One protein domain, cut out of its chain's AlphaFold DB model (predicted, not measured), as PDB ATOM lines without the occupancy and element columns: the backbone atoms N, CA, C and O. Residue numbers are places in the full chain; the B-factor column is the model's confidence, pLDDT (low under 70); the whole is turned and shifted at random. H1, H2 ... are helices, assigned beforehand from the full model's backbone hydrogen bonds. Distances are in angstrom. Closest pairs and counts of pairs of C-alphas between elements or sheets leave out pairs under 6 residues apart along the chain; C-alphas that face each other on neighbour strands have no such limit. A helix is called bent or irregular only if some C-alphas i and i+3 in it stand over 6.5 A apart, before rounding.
ATOM      1  N   VAL A   3       1.901 251.791 -13.640       68.69
ATOM      2  CA  VAL A   3       1.966 253.258 -13.715       68.69
ATOM      3  C   VAL A   3       0.727 253.825 -14.402       68.69
ATOM      4  O   VAL A   3       0.148 254.801 -13.939       68.69
ATOM      5  N   THR A   4       0.267 253.186 -15.477       72.56
ATOM      6  CA  THR A   4      -0.894 253.644 -16.253       72.56
ATOM      7  C   THR A   4      -2.203 253.511 -15.478       72.56
ATOM      8  O   THR A   4      -3.027 254.421 -15.538       72.56
ATOM      9  N   LEU A   5      -2.374 252.435 -14.701       70.94
ATOM     10  CA  LEU A   5      -3.534 252.249 -13.823       70.94
ATOM     11  C   LEU A   5      -3.565 253.280 -12.685       70.94
ATOM     12  O   LEU A   5      -4.592 253.923 -12.498       70.94
ATOM     13  N   LYS A   6      -2.432 253.543 -12.016       72.94
ATOM     14  CA  LYS A   6      -2.340 254.587 -10.975       72.94
ATOM     15  C   LYS A   6      -2.625 255.991 -11.512       72.94
ATOM     16  O   LYS A   6      -3.286 256.779 -10.847       72.94
ATOM     17  N   VAL A   7      -2.163 256.304 -12.726       72.88
ATOM     18  CA  VAL A   7      -2.449 257.592 -13.385       72.88
ATOM     19  C   VAL A   7      -3.931 257.712 -13.751       72.88
ATOM     20  O   VAL A   7      -4.509 258.791 -13.618       72.88
ATOM     21  N   LEU A   8      -4.565 256.625 -14.198       71.88
ATOM     22  CA  LEU A   8      -6.000 256.608 -14.496       71.88
ATOM     23  C   LEU A   8      -6.856 256.734 -13.232       71.88
ATOM     24  O   LEU A   8      -7.837 257.477 -13.249       71.88
ATOM     25  N   GLU A   9      -6.483 256.071 -12.139       75.69
ATOM     26  CA  GLU A   9      -7.160 256.201 -10.843       75.69
ATOM     27  C   GLU A   9      -7.002 257.605 -10.249       75.69
ATOM     28  O   GLU A   9      -7.994 258.185  -9.807       75.69
ATOM     29  N   ALA A  10      -5.807 258.201 -10.339       68.56
ATOM     30  CA  ALA A  10      -5.567 259.585  -9.925       68.56
ATOM     31  C   ALA A  10      -6.435 260.574 -10.723       68.56
ATOM     32  O   ALA A  10      -7.167 261.368 -10.134       68.56
ATOM     33  N   LYS A  11      -6.476 260.444 -12.058       70.94
ATOM     34  CA  LYS A  11      -7.359 261.268 -12.903       70.94
ATOM     35  C   LYS A  11      -8.840 261.082 -12.566       70.94
ATOM     36  O   LYS A  11      -9.589 262.054 -12.575       70.94
ATOM     37  N   ARG A  12      -9.279 259.858 -12.244       67.38
ATOM     38  CA  ARG A  12     -10.656 259.588 -11.791       67.38
ATOM     39  C   ARG A  12     -10.966 260.273 -10.459       67.38
ATOM     40  O   ARG A  12     -12.070 260.788 -10.298       67.38
ATOM     41  N   SER A  13     -10.008 260.297  -9.532       63.75
ATOM     42  CA  SER A  13     -10.159 260.974  -8.239       63.75
ATOM     43  C   SER A  13     -10.191 262.503  -8.364       63.75
ATOM     44  O   SER A  13     -10.986 263.148  -7.679       63.75
ATOM     45  N   ASP A  14      -9.422 263.078  -9.293       67.38
ATOM     46  CA  ASP A  14      -9.432 264.517  -9.573       67.38
ATOM     47  C   ASP A  14     -10.758 264.962 -10.204       67.38
ATOM     48  O   ASP A  14     -11.352 265.946  -9.767       67.38
ATOM     49  N   ILE A  15     -11.279 264.198 -11.172       63.56
ATOM     50  CA  ILE A  15     -12.578 264.473 -11.811       63.56
ATOM     51  C   ILE A  15     -13.717 264.393 -10.783       63.56
ATOM     52  O   ILE A  15     -14.529 265.309 -10.688       63.56
ATOM     53  N   ALA A  16     -13.733 263.360  -9.932       59.91
ATOM     54  CA  ALA A  16     -14.734 263.230  -8.869       59.91
ATOM     55  C   ALA A  16     -14.651 264.355  -7.817       59.91
ATOM     56  O   ALA A  16     -15.658 264.708  -7.198       59.91
ATOM     57  N   SER A  17     -13.459 264.926  -7.612       59.78
ATOM     58  CA  SER A  17     -13.246 266.076  -6.730       59.78
ATOM     59  C   SER A  17     -13.735 267.381  -7.369       59.78
ATOM     60  O   SER A  17     -14.350 268.199  -6.682       59.78
ATOM     61  N   GLN A  18     -13.539 267.554  -8.681       58.38
ATOM     62  CA  GLN A  18     -14.069 268.692  -9.439       58.38
ATOM     63  C   GLN A  18     -15.602 268.680  -9.518       58.38
ATOM     64  O   GLN A  18     -16.221 269.705  -9.237       58.38
ATOM     65  N   ASP A  19     -16.224 267.527  -9.777       56.12
ATOM     66  CA  ASP A  19     -17.689 267.395  -9.810       56.12
ATOM     67  C   ASP A  19     -18.321 267.699  -8.437       56.12
ATOM     68  O   ASP A  19     -19.360 268.360  -8.343       56.12
ATOM     69  N   LYS A  20     -17.673 267.280  -7.339       53.34
ATOM     70  CA  LYS A  20     -18.111 267.607  -5.969       53.34
ATOM     71  C   LYS A  20     -18.042 269.102  -5.668       53.34
ATOM     72  O   LYS A  20     -18.944 269.615  -5.007       53.34
ATOM     73  N   LEU A  21     -16.998 269.791  -6.134       54.69
ATOM     74  CA  LEU A  21     -16.867 271.245  -6.005       54.69
ATOM     75  C   LEU A  21     -17.967 271.967  -6.793       54.69
ATOM     76  O   LEU A  21     -18.616 272.858  -6.248       54.69
ATOM     77  N   GLN A  22     -18.258 271.510  -8.013       56.00
ATOM     78  CA  GLN A  22     -19.328 272.056  -8.854       56.00
ATOM     79  C   GLN A  22     -20.723 271.889  -8.225       56.00
ATOM     80  O   GLN A  22     -21.549 272.803  -8.271       56.00
ATOM     81  N   MET A  23     -20.985 270.746  -7.585       51.56
ATOM     82  CA  MET A  23     -22.241 270.477  -6.871       51.56
ATOM     83  C   MET A  23     -22.390 271.322  -5.592       51.56
ATOM     84  O   MET A  23     -23.481 271.811  -5.286       51.56
ATOM     85  N   LEU A  24     -21.295 271.537  -4.852       53.59
ATOM     86  CA  LEU A  24     -21.272 272.387  -3.655       53.59
ATOM     87  C   LEU A  24     -21.498 273.865  -3.995       53.59
ATOM     88  O   LEU A  24     -22.315 274.517  -3.336       53.59
ATOM     89  N   GLU A  25     -20.843 274.368  -5.045       56.91
ATOM     90  CA  GLU A  25     -21.037 275.733  -5.553       56.91
ATOM     91  C   GLU A  25     -22.483 275.979  -6.004       56.91
ATOM     92  O   GLU A  25     -23.041 277.043  -5.721       56.91
ATOM     93  N   GLY A  26     -23.136 274.977  -6.608       59.97
ATOM     94  CA  GLY A  26     -24.555 275.040  -6.968       59.97
ATOM     95  C   GLY A  26     -25.479 275.265  -5.762       59.97
ATOM     96  O   GLY A  26     -26.311 276.175  -5.779       59.97
ATOM     97  N   SER A  27     -25.292 274.508  -4.672       60.25
ATOM     98  CA  SER A  27     -26.131 274.633  -3.461       60.25
ATOM     99  C   SER A  27     -25.947 275.974  -2.732       60.25
ATOM    100  O   SER A  27     -26.892 276.559  -2.180       60.25
ATOM    101  N   HIS A  28     -24.722 276.504  -2.754       75.75
ATOM    102  CA  HIS A  28     -24.392 277.760  -2.092       75.75
ATOM    103  C   HIS A  28     -24.899 278.968  -2.890       75.75
ATOM    104  O   HIS A  28     -25.345 279.962  -2.312       75.75
ATOM    105  N   LEU A  29     -24.902 278.872  -4.222       81.56
ATOM    106  CA  LEU A  29     -25.457 279.892  -5.103       81.56
ATOM    107  C   LEU A  29     -26.967 280.058  -4.890       81.56
ATOM    108  O   LEU A  29     -27.448 281.175  -4.696       81.56
ATOM    109  N   GLU A  30     -27.720 278.960  -4.889       81.88
ATOM    110  CA  GLU A  30     -29.178 278.996  -4.726       81.88
ATOM    111  C   GLU A  30     -29.602 279.528  -3.353       81.88
ATOM    112  O   GLU A  30     -30.522 280.347  -3.249       81.88
ATOM    113  N   SER A  31     -28.903 279.118  -2.292       86.06
ATOM    114  CA  SER A  31     -29.145 279.631  -0.940       86.06
ATOM    115  C   SER A  31     -28.829 281.127  -0.827       86.06
ATOM    116  O   SER A  31     -29.652 281.879  -0.297       86.06
ATOM    117  N   ASN A  32     -27.723 281.593  -1.413       85.94
ATOM    118  CA  ASN A  32     -27.375 283.015  -1.472       85.94
ATOM    119  C   ASN A  32     -28.406 283.837  -2.267       85.94
ATOM    120  O   ASN A  32     -28.798 284.925  -1.838       85.94
ATOM    121  N   ILE A  33     -28.910 283.304  -3.387       86.25
ATOM    122  CA  ILE A  33     -29.999 283.927  -4.158       86.25
ATOM    123  C   ILE A  33     -31.271 284.019  -3.309       86.25
ATOM    124  O   ILE A  33     -31.936 285.061  -3.304       86.25
ATOM    125  N   ARG A  34     -31.613 282.957  -2.569       86.75
ATOM    126  CA  ARG A  34     -32.792 282.939  -1.693       86.75
ATOM    127  C   ARG A  34     -32.685 283.993  -0.596       86.75
ATOM    128  O   ARG A  34     -33.644 284.736  -0.385       86.75
ATOM    129  N   ILE A  35     -31.529 284.099   0.059       89.44
ATOM    130  CA  ILE A  35     -31.259 285.120   1.081       89.44
ATOM    131  C   ILE A  35     -31.404 286.517   0.470       89.44
ATOM    132  O   ILE A  35     -32.166 287.333   0.981       89.44
ATOM    133  N   TYR A  36     -30.772 286.779  -0.676       89.50
ATOM    134  CA  TYR A  36     -30.895 288.072  -1.348       89.50
ATOM    135  C   TYR A  36     -32.352 288.454  -1.639       89.50
ATOM    136  O   TYR A  36     -32.779 289.560  -1.299       89.50
ATOM    137  N   LYS A  37     -33.134 287.538  -2.226       85.06
ATOM    138  CA  LYS A  37     -34.541 287.787  -2.569       85.06
ATOM    139  C   LYS A  37     -35.410 288.060  -1.340       85.06
ATOM    140  O   LYS A  37     -36.288 288.915  -1.410       85.06
ATOM    141  N   THR A  38     -35.197 287.316  -0.256       86.69
ATOM    142  CA  THR A  38     -36.109 287.297   0.899       86.69
ATOM    143  C   THR A  38     -35.761 288.322   1.970       86.69
ATOM    144  O   THR A  38     -36.675 288.872   2.573       86.69
ATOM    145  N   THR A  39     -34.479 288.615   2.203       89.69
ATOM    146  CA  THR A  39     -34.054 289.484   3.313       89.69
ATOM    147  C   THR A  39     -33.438 290.786   2.820       89.69
ATOM    148  O   THR A  39     -33.904 291.868   3.173       89.69
ATOM    149  N   VAL A  40     -32.428 290.709   1.953       89.94
ATOM    150  CA  VAL A  40     -31.653 291.887   1.530       89.94
ATOM    151  C   VAL A  40     -32.491 292.810   0.653       89.94
ATOM    152  O   VAL A  40     -32.498 294.029   0.834       89.94
ATOM    153  N   ARG A  41     -33.231 292.241  -0.300       86.56
ATOM    154  CA  ARG A  41     -33.971 293.027  -1.283       86.56
ATOM    155  C   ARG A  41     -35.145 293.815  -0.697       86.56
ATOM    156  O   ARG A  41     -35.280 294.982  -1.067       86.56
ATOM    157  N   PRO A  42     -35.972 293.268   0.215       87.69
ATOM    158  CA  PRO A  42     -36.976 294.064   0.921       87.69
ATOM    159  C   PRO A  42     -36.370 295.225   1.714       87.69
ATOM    160  O   PRO A  42     -36.907 296.326   1.655       87.69
ATOM    161  N   VAL A  43     -35.219 295.024   2.369       89.62
ATOM    162  CA  VAL A  43     -34.517 296.091   3.108       89.62
ATOM    163  C   VAL A  43     -34.040 297.199   2.166       89.62
ATOM    164  O   VAL A  43     -34.306 298.376   2.410       89.62
ATOM    165  N   LEU A  44     -33.396 296.841   1.050       85.44
ATOM    166  CA  LEU A  44     -32.977 297.808   0.027       85.44
ATOM    167  C   LEU A  44     -34.165 298.571  -0.560       85.44
ATOM    168  O   LEU A  44     -34.088 299.777  -0.784       85.44
ATOM    169  N   LYS A  45     -35.276 297.872  -0.797       82.38
ATOM    170  CA  LYS A  45     -36.496 298.469  -1.336       82.38
ATOM    171  C   LYS A  45     -37.135 299.436  -0.341       82.38
ATOM    172  O   LYS A  45     -37.433 300.560  -0.724       82.38
ATOM    173  N   TYR A  46     -37.244 299.053   0.927       84.44
ATOM    174  CA  TYR A  46     -37.732 299.927   1.993       84.44
ATOM    175  C   TYR A  46     -36.878 301.197   2.136       84.44
ATOM    176  O   TYR A  46     -37.403 302.307   2.218       84.44
ATOM    177  N   ALA A  47     -35.550 301.063   2.079       82.12
ATOM    178  CA  ALA A  47     -34.634 302.204   2.134       82.12
ATOM    179  C   ALA A  47     -34.829 303.197   0.968       82.12
ATOM    180  O   ALA A  47     -34.550 304.389   1.105       82.12
ATOM    181  N   VAL A  48     -35.305 302.718  -0.184       80.69
ATOM    182  CA  VAL A  48     -35.630 303.559  -1.345       80.69
ATOM    183  C   VAL A  48     -37.037 304.140  -1.237       80.69
ATOM    184  O   VAL A  48     -37.228 305.296  -1.598       80.69
ATOM    185  N   GLU A  49     -38.003 303.376  -0.724       75.69
ATOM    186  CA  GLU A  49     -39.404 303.795  -0.562       75.69
ATOM    187  C   GLU A  49     -39.596 304.878   0.508       75.69
ATOM    188  O   GLU A  49     -40.510 305.694   0.384       75.69
ATOM    189  N   THR A  50     -38.741 304.891   1.533       79.38
ATOM    190  CA  THR A  50     -38.746 305.879   2.630       79.38
ATOM    191  C   THR A  50     -38.083 307.207   2.264       79.38
ATOM    192  O   THR A  50     -38.271 308.204   2.958       79.38
ATOM    193  N   ARG A  51     -37.311 307.252   1.174       72.62
ATOM    194  CA  ARG A  51     -36.702 308.481   0.647       72.62
ATOM    195  C   ARG A  51     -37.543 309.016  -0.509       72.62
ATOM    196  O   ARG A  51     -38.235 308.259  -1.182       72.62
ATOM    197  N   ALA A  52     -37.446 310.318  -0.784       75.56
ATOM    198  CA  ALA A  52     -38.086 310.904  -1.959       75.56
ATOM    199  C   ALA A  52     -37.669 310.133  -3.230       75.56
ATOM    200  O   ALA A  52     -36.476 310.008  -3.538       75.56
ATOM    201  N   GLU A  53     -38.652 309.575  -3.945       73.69
ATOM    202  CA  GLU A  53     -38.414 308.820  -5.173       73.69
ATOM    203  C   GLU A  53     -37.831 309.751  -6.244       73.69
ATOM    204  O   GLU A  53     -38.542 310.516  -6.889       73.69
ATOM    205  N   SER A  54     -36.523 309.653  -6.469       80.94
ATOM    206  CA  SER A  54     -35.803 310.400  -7.496       80.94
ATOM    207  C   SER A  54     -35.172 309.440  -8.501       80.94
ATOM    208  O   SER A  54     -34.991 308.244  -8.250       80.94
ATOM    209  N   SER A  55     -34.794 309.957  -9.669       82.19
ATOM    210  CA  SER A  55     -34.000 309.201 -10.646       82.19
ATOM    211  C   SER A  55     -32.696 308.675 -10.030       82.19
ATOM    212  O   SER A  55     -32.292 307.538 -10.289       82.19
ATOM    213  N   LYS A  56     -32.081 309.466  -9.140       83.62
ATOM    214  CA  LYS A  56     -30.855 309.117  -8.416       83.62
ATOM    215  C   LYS A  56     -31.050 307.910  -7.500       83.62
ATOM    216  O   LYS A  56     -30.243 306.986  -7.556       83.62
ATOM    217  N   THR A  57     -32.121 307.867  -6.702       81.44
ATOM    218  CA  THR A  57     -32.377 306.728  -5.799       81.44
ATOM    219  C   THR A  57     -32.701 305.449  -6.573       81.44
ATOM    220  O   THR A  57     -32.179 304.387  -6.239       81.44
ATOM    221  N   LYS A  58     -33.442 305.550  -7.685       81.56
ATOM    222  CA  LYS A  58     -33.721 304.415  -8.588       81.56
ATOM    223  C   LYS A  58     -32.455 303.861  -9.255       81.56
ATOM    224  O   LYS A  58     -32.335 302.649  -9.435       81.56
ATOM    225  N   SER A  59     -31.519 304.732  -9.632       85.00
ATOM    226  CA  SER A  59     -30.218 304.326 -10.184       85.00
ATOM    227  C   SER A  59     -29.335 303.659  -9.124       85.00
ATOM    228  O   SER A  59     -28.751 302.598  -9.359       85.00
ATOM    229  N   LEU A  60     -29.305 304.223  -7.914       85.94
ATOM    230  CA  LEU A  60     -28.557 303.672  -6.786       85.94
ATOM    231  C   LEU A  60     -29.062 302.278  -6.382       85.94
ATOM    232  O   LEU A  60     -28.263 301.378  -6.124       85.94
ATOM    233  N   GLN A  61     -30.380 302.070  -6.398       85.50
ATOM    234  CA  GLN A  61     -30.978 300.761  -6.141       85.50
ATOM    235  C   GLN A  61     -30.548 299.733  -7.190       85.50
ATOM    236  O   GLN A  61     -30.027 298.681  -6.843       85.50
ATOM    237  N   ARG A  62     -30.680 300.063  -8.483       84.69
ATOM    238  CA  ARG A  62     -30.277 299.164  -9.579       84.69
ATOM    239  C   ARG A  62     -28.802 298.792  -9.521       84.69
ATOM    240  O   ARG A  62     -28.446 297.639  -9.739       84.69
ATOM    241  N   THR A  63     -27.937 299.766  -9.261       87.81
ATOM    242  CA  THR A  63     -26.489 299.530  -9.192       87.81
ATOM    243  C   THR A  63     -26.116 298.674  -7.986       87.81
ATOM    244  O   THR A  63     -25.263 297.799  -8.113       87.81
ATOM    245  N   THR A  64     -26.782 298.868  -6.848       89.00
ATOM    246  CA  THR A  64     -26.598 298.037  -5.648       89.00
ATOM    247  C   THR A  64     -27.082 296.604  -5.872       89.00
ATOM    248  O   THR A  64     -26.307 295.675  -5.651       89.00
ATOM    249  N   ASP A  65     -28.295 296.424  -6.406       87.75
ATOM    250  CA  ASP A  65     -28.851 295.109  -6.765       87.75
ATOM    251  C   ASP A  65     -27.887 294.351  -7.692       87.75
ATOM    252  O   ASP A  65     -27.535 293.194  -7.459       87.75
ATOM    253  N   MET A  66     -27.375 295.035  -8.719       88.44
ATOM    254  CA  MET A  66     -26.431 294.448  -9.665       88.44
ATOM    255  C   MET A  66     -25.089 294.073  -9.037       88.44
ATOM    256  O   MET A  66     -24.529 293.044  -9.407       88.44
ATOM    257  N   LYS A  67     -24.554 294.873  -8.107       88.50
ATOM    258  CA  LYS A  67     -23.312 294.534  -7.394       88.50
ATOM    259  C   LYS A  67     -23.476 293.262  -6.565       88.50
ATOM    260  O   LYS A  67     -22.611 292.393  -6.620       88.50
ATOM    261  N   ILE A  68     -24.595 293.135  -5.853       88.44
ATOM    262  CA  ILE A  68     -24.879 291.971  -5.007       88.44
ATOM    263  C   ILE A  68     -25.073 290.718  -5.866       88.44
ATOM    264  O   ILE A  68     -24.436 289.701  -5.618       88.44
ATOM    265  N   LEU A  69     -25.882 290.796  -6.926       87.06
ATOM    266  CA  LEU A  69     -26.113 289.660  -7.823       87.06
ATOM    267  C   LEU A  69     -24.837 289.192  -8.536       87.06
ATOM    268  O   LEU A  69     -24.659 287.996  -8.761       87.06
ATOM    269  N   ARG A  70     -23.941 290.126  -8.880       86.62
ATOM    270  CA  ARG A  70     -22.618 289.812  -9.432       86.62
ATOM    271  C   ARG A  70     -21.746 289.066  -8.429       86.62
ATOM    272  O   ARG A  70     -21.175 288.044  -8.792       86.62
ATOM    273  N   ALA A  71     -21.709 289.528  -7.179       86.06
ATOM    274  CA  ALA A  71     -20.977 288.861  -6.108       86.06
ATOM    275  C   ALA A  71     -21.510 287.442  -5.847       86.06
ATOM    276  O   ALA A  71     -20.726 286.509  -5.739       86.06
ATOM    277  N   ILE A  72     -22.836 287.267  -5.832       85.94
ATOM    278  CA  ILE A  72     -23.483 285.958  -5.654       85.94
ATOM    279  C   ILE A  72     -23.108 284.992  -6.785       85.94
ATOM    280  O   ILE A  72     -22.827 283.831  -6.521       85.94
ATOM    281  N   LYS A  73     -23.077 285.472  -8.034       83.56
ATOM    282  CA  LYS A  73     -22.707 284.673  -9.214       83.56
ATOM    283  C   LYS A  73     -21.193 284.539  -9.433       83.56
ATOM    284  O   LYS A  73     -20.802 283.930 -10.421       83.56
ATOM    285  N   GLY A  74     -20.355 285.137  -8.584       85.44
ATOM    286  CA  GLY A  74     -18.896 285.115  -8.742       85.44
ATOM    287  C   GLY A  74     -18.371 285.860  -9.977       85.44
ATOM    288  O   GLY A  74     -17.243 285.626 -10.391       85.44
ATOM    289  N   VAL A  75     -19.166 286.754 -10.576       85.88
ATOM    290  CA  VAL A  75     -18.789 287.485 -11.797       85.88
ATOM    291  C   VAL A  75     -18.363 288.912 -11.483       85.88
ATOM    292  O   VAL A  75     -19.013 289.651 -10.742       85.88
ATOM    293  N   THR A  76     -17.282 289.346 -12.105       84.69
ATOM    294  CA  THR A  76     -16.737 290.695 -11.993       84.69
ATOM    295  C   THR A  76     -17.248 291.596 -13.123       84.69
ATOM    296  O   THR A  76     -18.018 291.194 -14.001       84.69
ATOM    297  N   LEU A  77     -16.860 292.875 -13.107       81.56
ATOM    298  CA  LEU A  77     -17.137 293.791 -14.223       81.56
ATOM    299  C   LEU A  77     -16.290 293.472 -15.465       81.56
ATOM    300  O   LEU A  77     -16.687 293.832 -16.571       81.56
ATOM    301  N   ARG A  78     -15.148 292.793 -15.287       84.38
ATOM    302  CA  ARG A  78     -14.222 292.448 -16.377       84.38
ATOM    303  C   ARG A  78     -14.764 291.339 -17.270       84.38
ATOM    304  O   ARG A  78     -14.449 291.321 -18.450       84.38
ATOM    305  N   ASP A  79     -15.654 290.511 -16.733       83.94
ATOM    306  CA  ASP A  79     -16.259 289.387 -17.455       83.94
ATOM    307  C   ASP A  79     -17.309 289.837 -18.487       83.94
ATOM    308  O   ASP A  79     -17.913 289.011 -19.163       83.94
ATOM    309  N   GLN A  80     -17.575 291.150 -18.587       82.81
ATOM    310  CA  GLN A  80     -18.505 291.781 -19.538       82.81
ATOM    311  C   GLN A  80     -19.906 291.142 -19.597       82.81
ATOM    312  O   GLN A  80     -20.666 291.327 -20.551       82.81
ATOM    313  N   VAL A  81     -20.301 290.432 -18.538       84.62
ATOM    314  CA  VAL A  81     -21.608 289.786 -18.450       84.62
ATOM    315  C   VAL A  81     -22.694 290.858 -18.385       84.62
ATOM    316  O   VAL A  81     -22.669 291.745 -17.521       84.62
ATOM    317  N   LYS A  82     -23.664 290.780 -19.302       81.31
ATOM    318  CA  LYS A  82     -24.782 291.727 -19.388       81.31
ATOM    319  C   LYS A  82     -25.658 291.656 -18.135       81.31
ATOM    320  O   LYS A  82     -25.903 290.594 -17.576       81.31
ATOM    321  N   GLY A  83     -26.203 292.798 -17.715       74.12
ATOM    322  CA  GLY A  83     -27.113 292.840 -16.563       74.12
ATOM    323  C   GLY A  83     -28.362 291.970 -16.746       74.12
ATOM    324  O   GLY A  83     -28.839 291.375 -15.786       74.12
ATOM    325  N   SER A  84     -28.846 291.820 -17.982       77.50
ATOM    326  CA  SER A  84     -30.017 291.001 -18.317       77.50
ATOM    327  C   SER A  84     -29.828 289.498 -18.103       77.50
ATOM    328  O   SER A  84     -30.816 288.814 -17.864       77.50
ATOM    329  N   SER A  85     -28.600 288.974 -18.173       75.56
ATOM    330  CA  SER A  85     -28.312 287.564 -17.859       75.56
ATOM    331  C   SER A  85     -28.051 287.334 -16.366       75.56
ATOM    332  O   SER A  85     -28.105 286.206 -15.869       75.56
ATOM    333  N   ILE A  86     -27.771 288.407 -15.624       76.62
ATOM    334  CA  ILE A  86     -27.530 288.366 -14.182       76.62
ATOM    335  C   ILE A  86     -28.844 288.500 -13.412       76.62
ATOM    336  O   ILE A  86     -29.074 287.697 -12.507       76.62
ATOM    337  N   MET A  87     -29.691 289.459 -13.796       67.25
ATOM    338  CA  MET A  87     -31.022 289.653 -13.221       67.25
ATOM    339  C   MET A  87     -31.905 288.438 -13.495       67.25
ATOM    340  O   MET A  87     -31.984 287.953 -14.624       67.25
ATOM    341  N   LEU A  88     -32.602 287.956 -12.469       64.06
ATOM    342  CA  LEU A  88     -33.628 286.939 -12.653       64.06
ATOM    343  C   LEU A  88     -34.832 287.603 -13.336       64.06
ATOM    344  O   LEU A  88     -35.112 288.777 -13.097       64.06
ATOM    345  N   LYS A  89     -35.554 286.879 -14.202       57.06
ATOM    346  CA  LYS A  89     -36.698 287.423 -14.972       57.06
ATOM    347  C   LYS A  89     -37.750 288.123 -14.092       57.06
ATOM    348  O   LYS A  89     -38.435 289.031 -14.551       57.06
ATOM    349  N   GLU A  90     -37.842 287.730 -12.827       53.41
ATOM    350  CA  GLU A  90     -38.768 288.262 -11.820       53.41
ATOM    351  C   GLU A  90     -38.281 289.558 -11.152       53.41
ATOM    352  O   GLU A  90     -39.052 290.251 -10.492       53.41
ATOM    353  N   ASP A  91     -37.012 289.927 -11.340       56.00
ATOM    354  CA  ASP A  91     -36.390 291.080 -10.691       56.00
ATOM    355  C   ASP A  91     -36.757 292.416 -11.352       56.00
ATOM    356  O   ASP A  91     -36.338 293.475 -10.873       56.00
ATOM    357  N   GLY A  92     -37.558 292.383 -12.421       51.53
ATOM    358  CA  GLY A  92     -38.107 293.559 -13.085       51.53
ATOM    359  C   GLY A  92     -38.923 294.410 -12.114       51.53
ATOM    360  O   GLY A  92     -40.074 294.107 -11.808       51.53
ATOM    361  N   MET A  93     -38.323 295.497 -11.626       49.22
ATOM    362  CA  MET A  93     -38.951 296.451 -10.715       49.22
ATOM    363  C   MET A  93     -40.308 296.958 -11.238       49.22
ATOM    364  O   MET A  93     -40.374 297.921 -11.997       49.22
ATOM    365  N   ARG A  94     -41.408 296.391 -10.727       46.50
ATOM    366  CA  ARG A  94     -42.764 296.978 -10.755       46.50
ATOM    367  C   ARG A  94     -43.004 297.925  -9.569       46.50
ATOM    368  O   ARG A  94     -44.108 297.996  -9.044       46.50
ATOM    369  N   VAL A  95     -41.982 298.646  -9.106       46.66
ATOM    370  CA  VAL A  95     -42.128 299.534  -7.935       46.66
ATOM    371  C   VAL A  95     -42.962 300.778  -8.285       46.66
ATOM    372  O   VAL A  95     -43.802 301.186  -7.493       46.66
ATOM    373  N   GLY A  96     -42.857 301.296  -9.517       44.16
ATOM    374  CA  GLY A  96     -43.651 302.454  -9.967       44.16
ATOM    375  C   GLY A  96     -45.079 302.137 -10.436       44.16
ATOM    376  O   GLY A  96     -45.974 302.963 -10.279       44.16
ATOM    377  N   LEU A  97     -45.335 300.939 -10.979       48.31
ATOM    378  CA  LEU A  97     -46.652 300.603 -11.549       48.31
ATOM    379  C   LEU A  97     -47.697 300.261 -10.470       48.31
ATOM    380  O   LEU A  97     -48.892 300.442 -10.679       48.31
ATOM    381  N   LEU A  98     -47.251 299.766  -9.312       52.00
ATOM    382  CA  LEU A  98     -48.134 299.346  -8.217       52.00
ATOM    383  C   LEU A  98     -48.610 300.513  -7.337       52.00
ATOM    384  O   LEU A  98     -49.612 300.358  -6.644       52.00
ATOM    385  N   ARG A  99     -47.929 301.671  -7.363       48.66
ATOM    386  CA  ARG A  99     -48.385 302.892  -6.671       48.66
ATOM    387  C   ARG A  99     -49.481 303.615  -7.456       48.66
ATOM    388  O   ARG A  99     -50.496 303.952  -6.862       48.66
ATOM    389  N   HIS A 100     -49.348 303.755  -8.779       48.81
ATOM    390  CA  HIS A 100     -50.411 304.355  -9.601       48.81
ATOM    391  C   HIS A 100     -51.691 303.513  -9.642       48.81
ATOM    392  O   HIS A 100     -52.778 304.080  -9.658       48.81
ATOM    393  N   LYS A 101     -51.588 302.176  -9.614       49.25
ATOM    394  CA  LYS A 101     -52.778 301.314  -9.530       49.25
ATOM    395  C   LYS A 101     -53.485 301.427  -8.178       49.25
ATOM    396  O   LYS A 101     -54.685 301.642  -8.180       49.25
ATOM    397  N   ARG A 102     -52.748 301.406  -7.056       47.09
ATOM    398  CA  ARG A 102     -53.339 301.588  -5.714       47.09
ATOM    399  C   ARG A 102     -53.963 302.970  -5.511       47.09
ATOM    400  O   ARG A 102     -55.071 303.045  -5.004       47.09
ATOM    401  N   LEU A 103     -53.304 304.036  -5.970       51.66
ATOM    402  CA  LEU A 103     -53.861 305.393  -5.904       51.66
ATOM    403  C   LEU A 103     -55.115 305.544  -6.782       51.66
ATOM    404  O   LEU A 103     -56.072 306.172  -6.355       51.66
ATOM    405  N   ASN A 104     -55.155 304.932  -7.972       49.59
ATOM    406  CA  ASN A 104     -56.356 304.937  -8.817       49.59
ATOM    407  C   ASN A 104     -57.479 304.019  -8.299       49.59
ATOM    408  O   ASN A 104     -58.638 304.249  -8.629       49.59
ATOM    409  N   GLU A 105     -57.155 302.972  -7.539       53.44
ATOM    410  CA  GLU A 105     -58.136 302.093  -6.886       53.44
ATOM    411  C   GLU A 105     -58.751 302.767  -5.651       53.44
ATOM    412  O   GLU A 105     -59.969 302.730  -5.502       53.44
ATOM    413  N   GLN A 106     -57.946 303.469  -4.845       53.00
ATOM    414  CA  GLN A 106     -58.420 304.282  -3.716       53.00
ATOM    415  C   GLN A 106     -59.234 305.494  -4.200       53.00
ATOM    416  O   GLN A 106     -60.369 305.674  -3.778       53.00
ATOM    417  N   ASN A 107     -58.755 306.223  -5.217       51.75
ATOM    418  CA  ASN A 107     -59.507 307.338  -5.808       51.75
ATOM    419  C   ASN A 107     -60.819 306.913  -6.501       51.75
ATOM    420  O   ASN A 107     -61.655 307.764  -6.770       51.75
ATOM    421  N   LYS A 108     -61.014 305.627  -6.834       53.19
ATOM    422  CA  LYS A 108     -62.303 305.114  -7.340       53.19
ATOM    423  C   LYS A 108     -63.292 304.782  -6.225       53.19
ATOM    424  O   LYS A 108     -64.488 304.760  -6.489       53.19
ATOM    425  N   GLN A 109     -62.798 304.480  -5.028       54.88
ATOM    426  CA  GLN A 109     -63.616 304.173  -3.855       54.88
ATOM    427  C   GLN A 109     -64.127 305.447  -3.176       54.88
ATOM    428  O   GLN A 109     -65.221 305.423  -2.634       54.88
ATOM    429  N   ASP A 110     -63.406 306.561  -3.308       52.62
ATOM    430  CA  ASP A 110     -63.792 307.862  -2.742       52.62
ATOM    431  C   ASP A 110     -64.777 308.671  -3.627       52.62
ATOM    432  O   ASP A 110     -65.123 309.802  -3.292       52.62
ATOM    433  N   ILE A 111     -65.217 308.126  -4.776       54.81
ATOM    434  CA  ILE A 111     -66.156 308.769  -5.732       54.81
ATOM    435  C   ILE A 111     -67.564 308.115  -5.701       54.81
ATOM    436  O   ILE A 111     -68.434 308.472  -6.495       54.81
TER     437      ILE A 111
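This is residues 3 to 111 of the 112 residues of an uncharacterized protein of Lamprigera yunnana (UniProt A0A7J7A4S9). A long helix, H1, makes most of a rod; its later part and H2, which folds back along it, form a helical hairpin, and the very short H3 sits beside H2. Residues 3 to 24 of H1 stick out as a long arm at one end, and residues 97 to 111, with H4, stick out at the other end. The printed part has 109 residues with four named helices, in the order H1, H2, H3, H4, and no named strand; the class is all helix. The whole is extended, with a radius of gyration of the C-alphas of 22.1 A and spans of 87 by 30 by 20 A.

H1, residues 3 to 49, is the longest helix, 66.6 A from C-alpha 3 at (1.966, 253.258, -13.715) to C-alpha 49 at (-39.404, 303.795, -0.562). It has a kink of 33 degrees near residue 36. H1 is neither bent nor irregular, but only just: C-alphas 38 and 41 are 6.5 A apart. H2, residues 55 to 72, is 26.0 A long. H3, residues 83 to 86, measures 5.1 A. H4, residues 97 to 109, is 19.0 A long and ends with C-alpha 109 at (-63.616, 304.173, -3.855).

H1 and H2 are a helical hairpin and touch, with a shallow tilt of 23 degrees, opposite ways. Their closest C-alphas are those of Val 48 and Thr 57, 6.4 A apart, and H1 touches H2 with residues 29 to 48 alone. H2 touches H3 with residues 66 to 70 alone; the closest C-alphas are those of Leu 69 and Ile 86, 6.6 A apart. H1 and H3 are apart. H4 touches no helix. In H2 and H4 every pair of O i and N i+4 is within hydrogen-bond range; in H1 40 of 43 are, and H3 is too short for such a pair.

The C-alphas of Val 3 and Ile 111, the two farthest apart, are 88.2 A from each other. Without residues 3 to 24 and 97 to 111, which stand free, the body has 72 residues, spans 39 by 26 by 17 A and has a radius of gyration of 12.8 A. The printed part has no cut. The link from H1 to H2 is tight, and those from H2 to H3 and from H3 to H4 are short. The mean pLDDT of the printed part is 71.8, and 43 residues are under 70: residues 3, 10, 12 to 27 and 87 to 111. The mean pLDDT of H4 is 51.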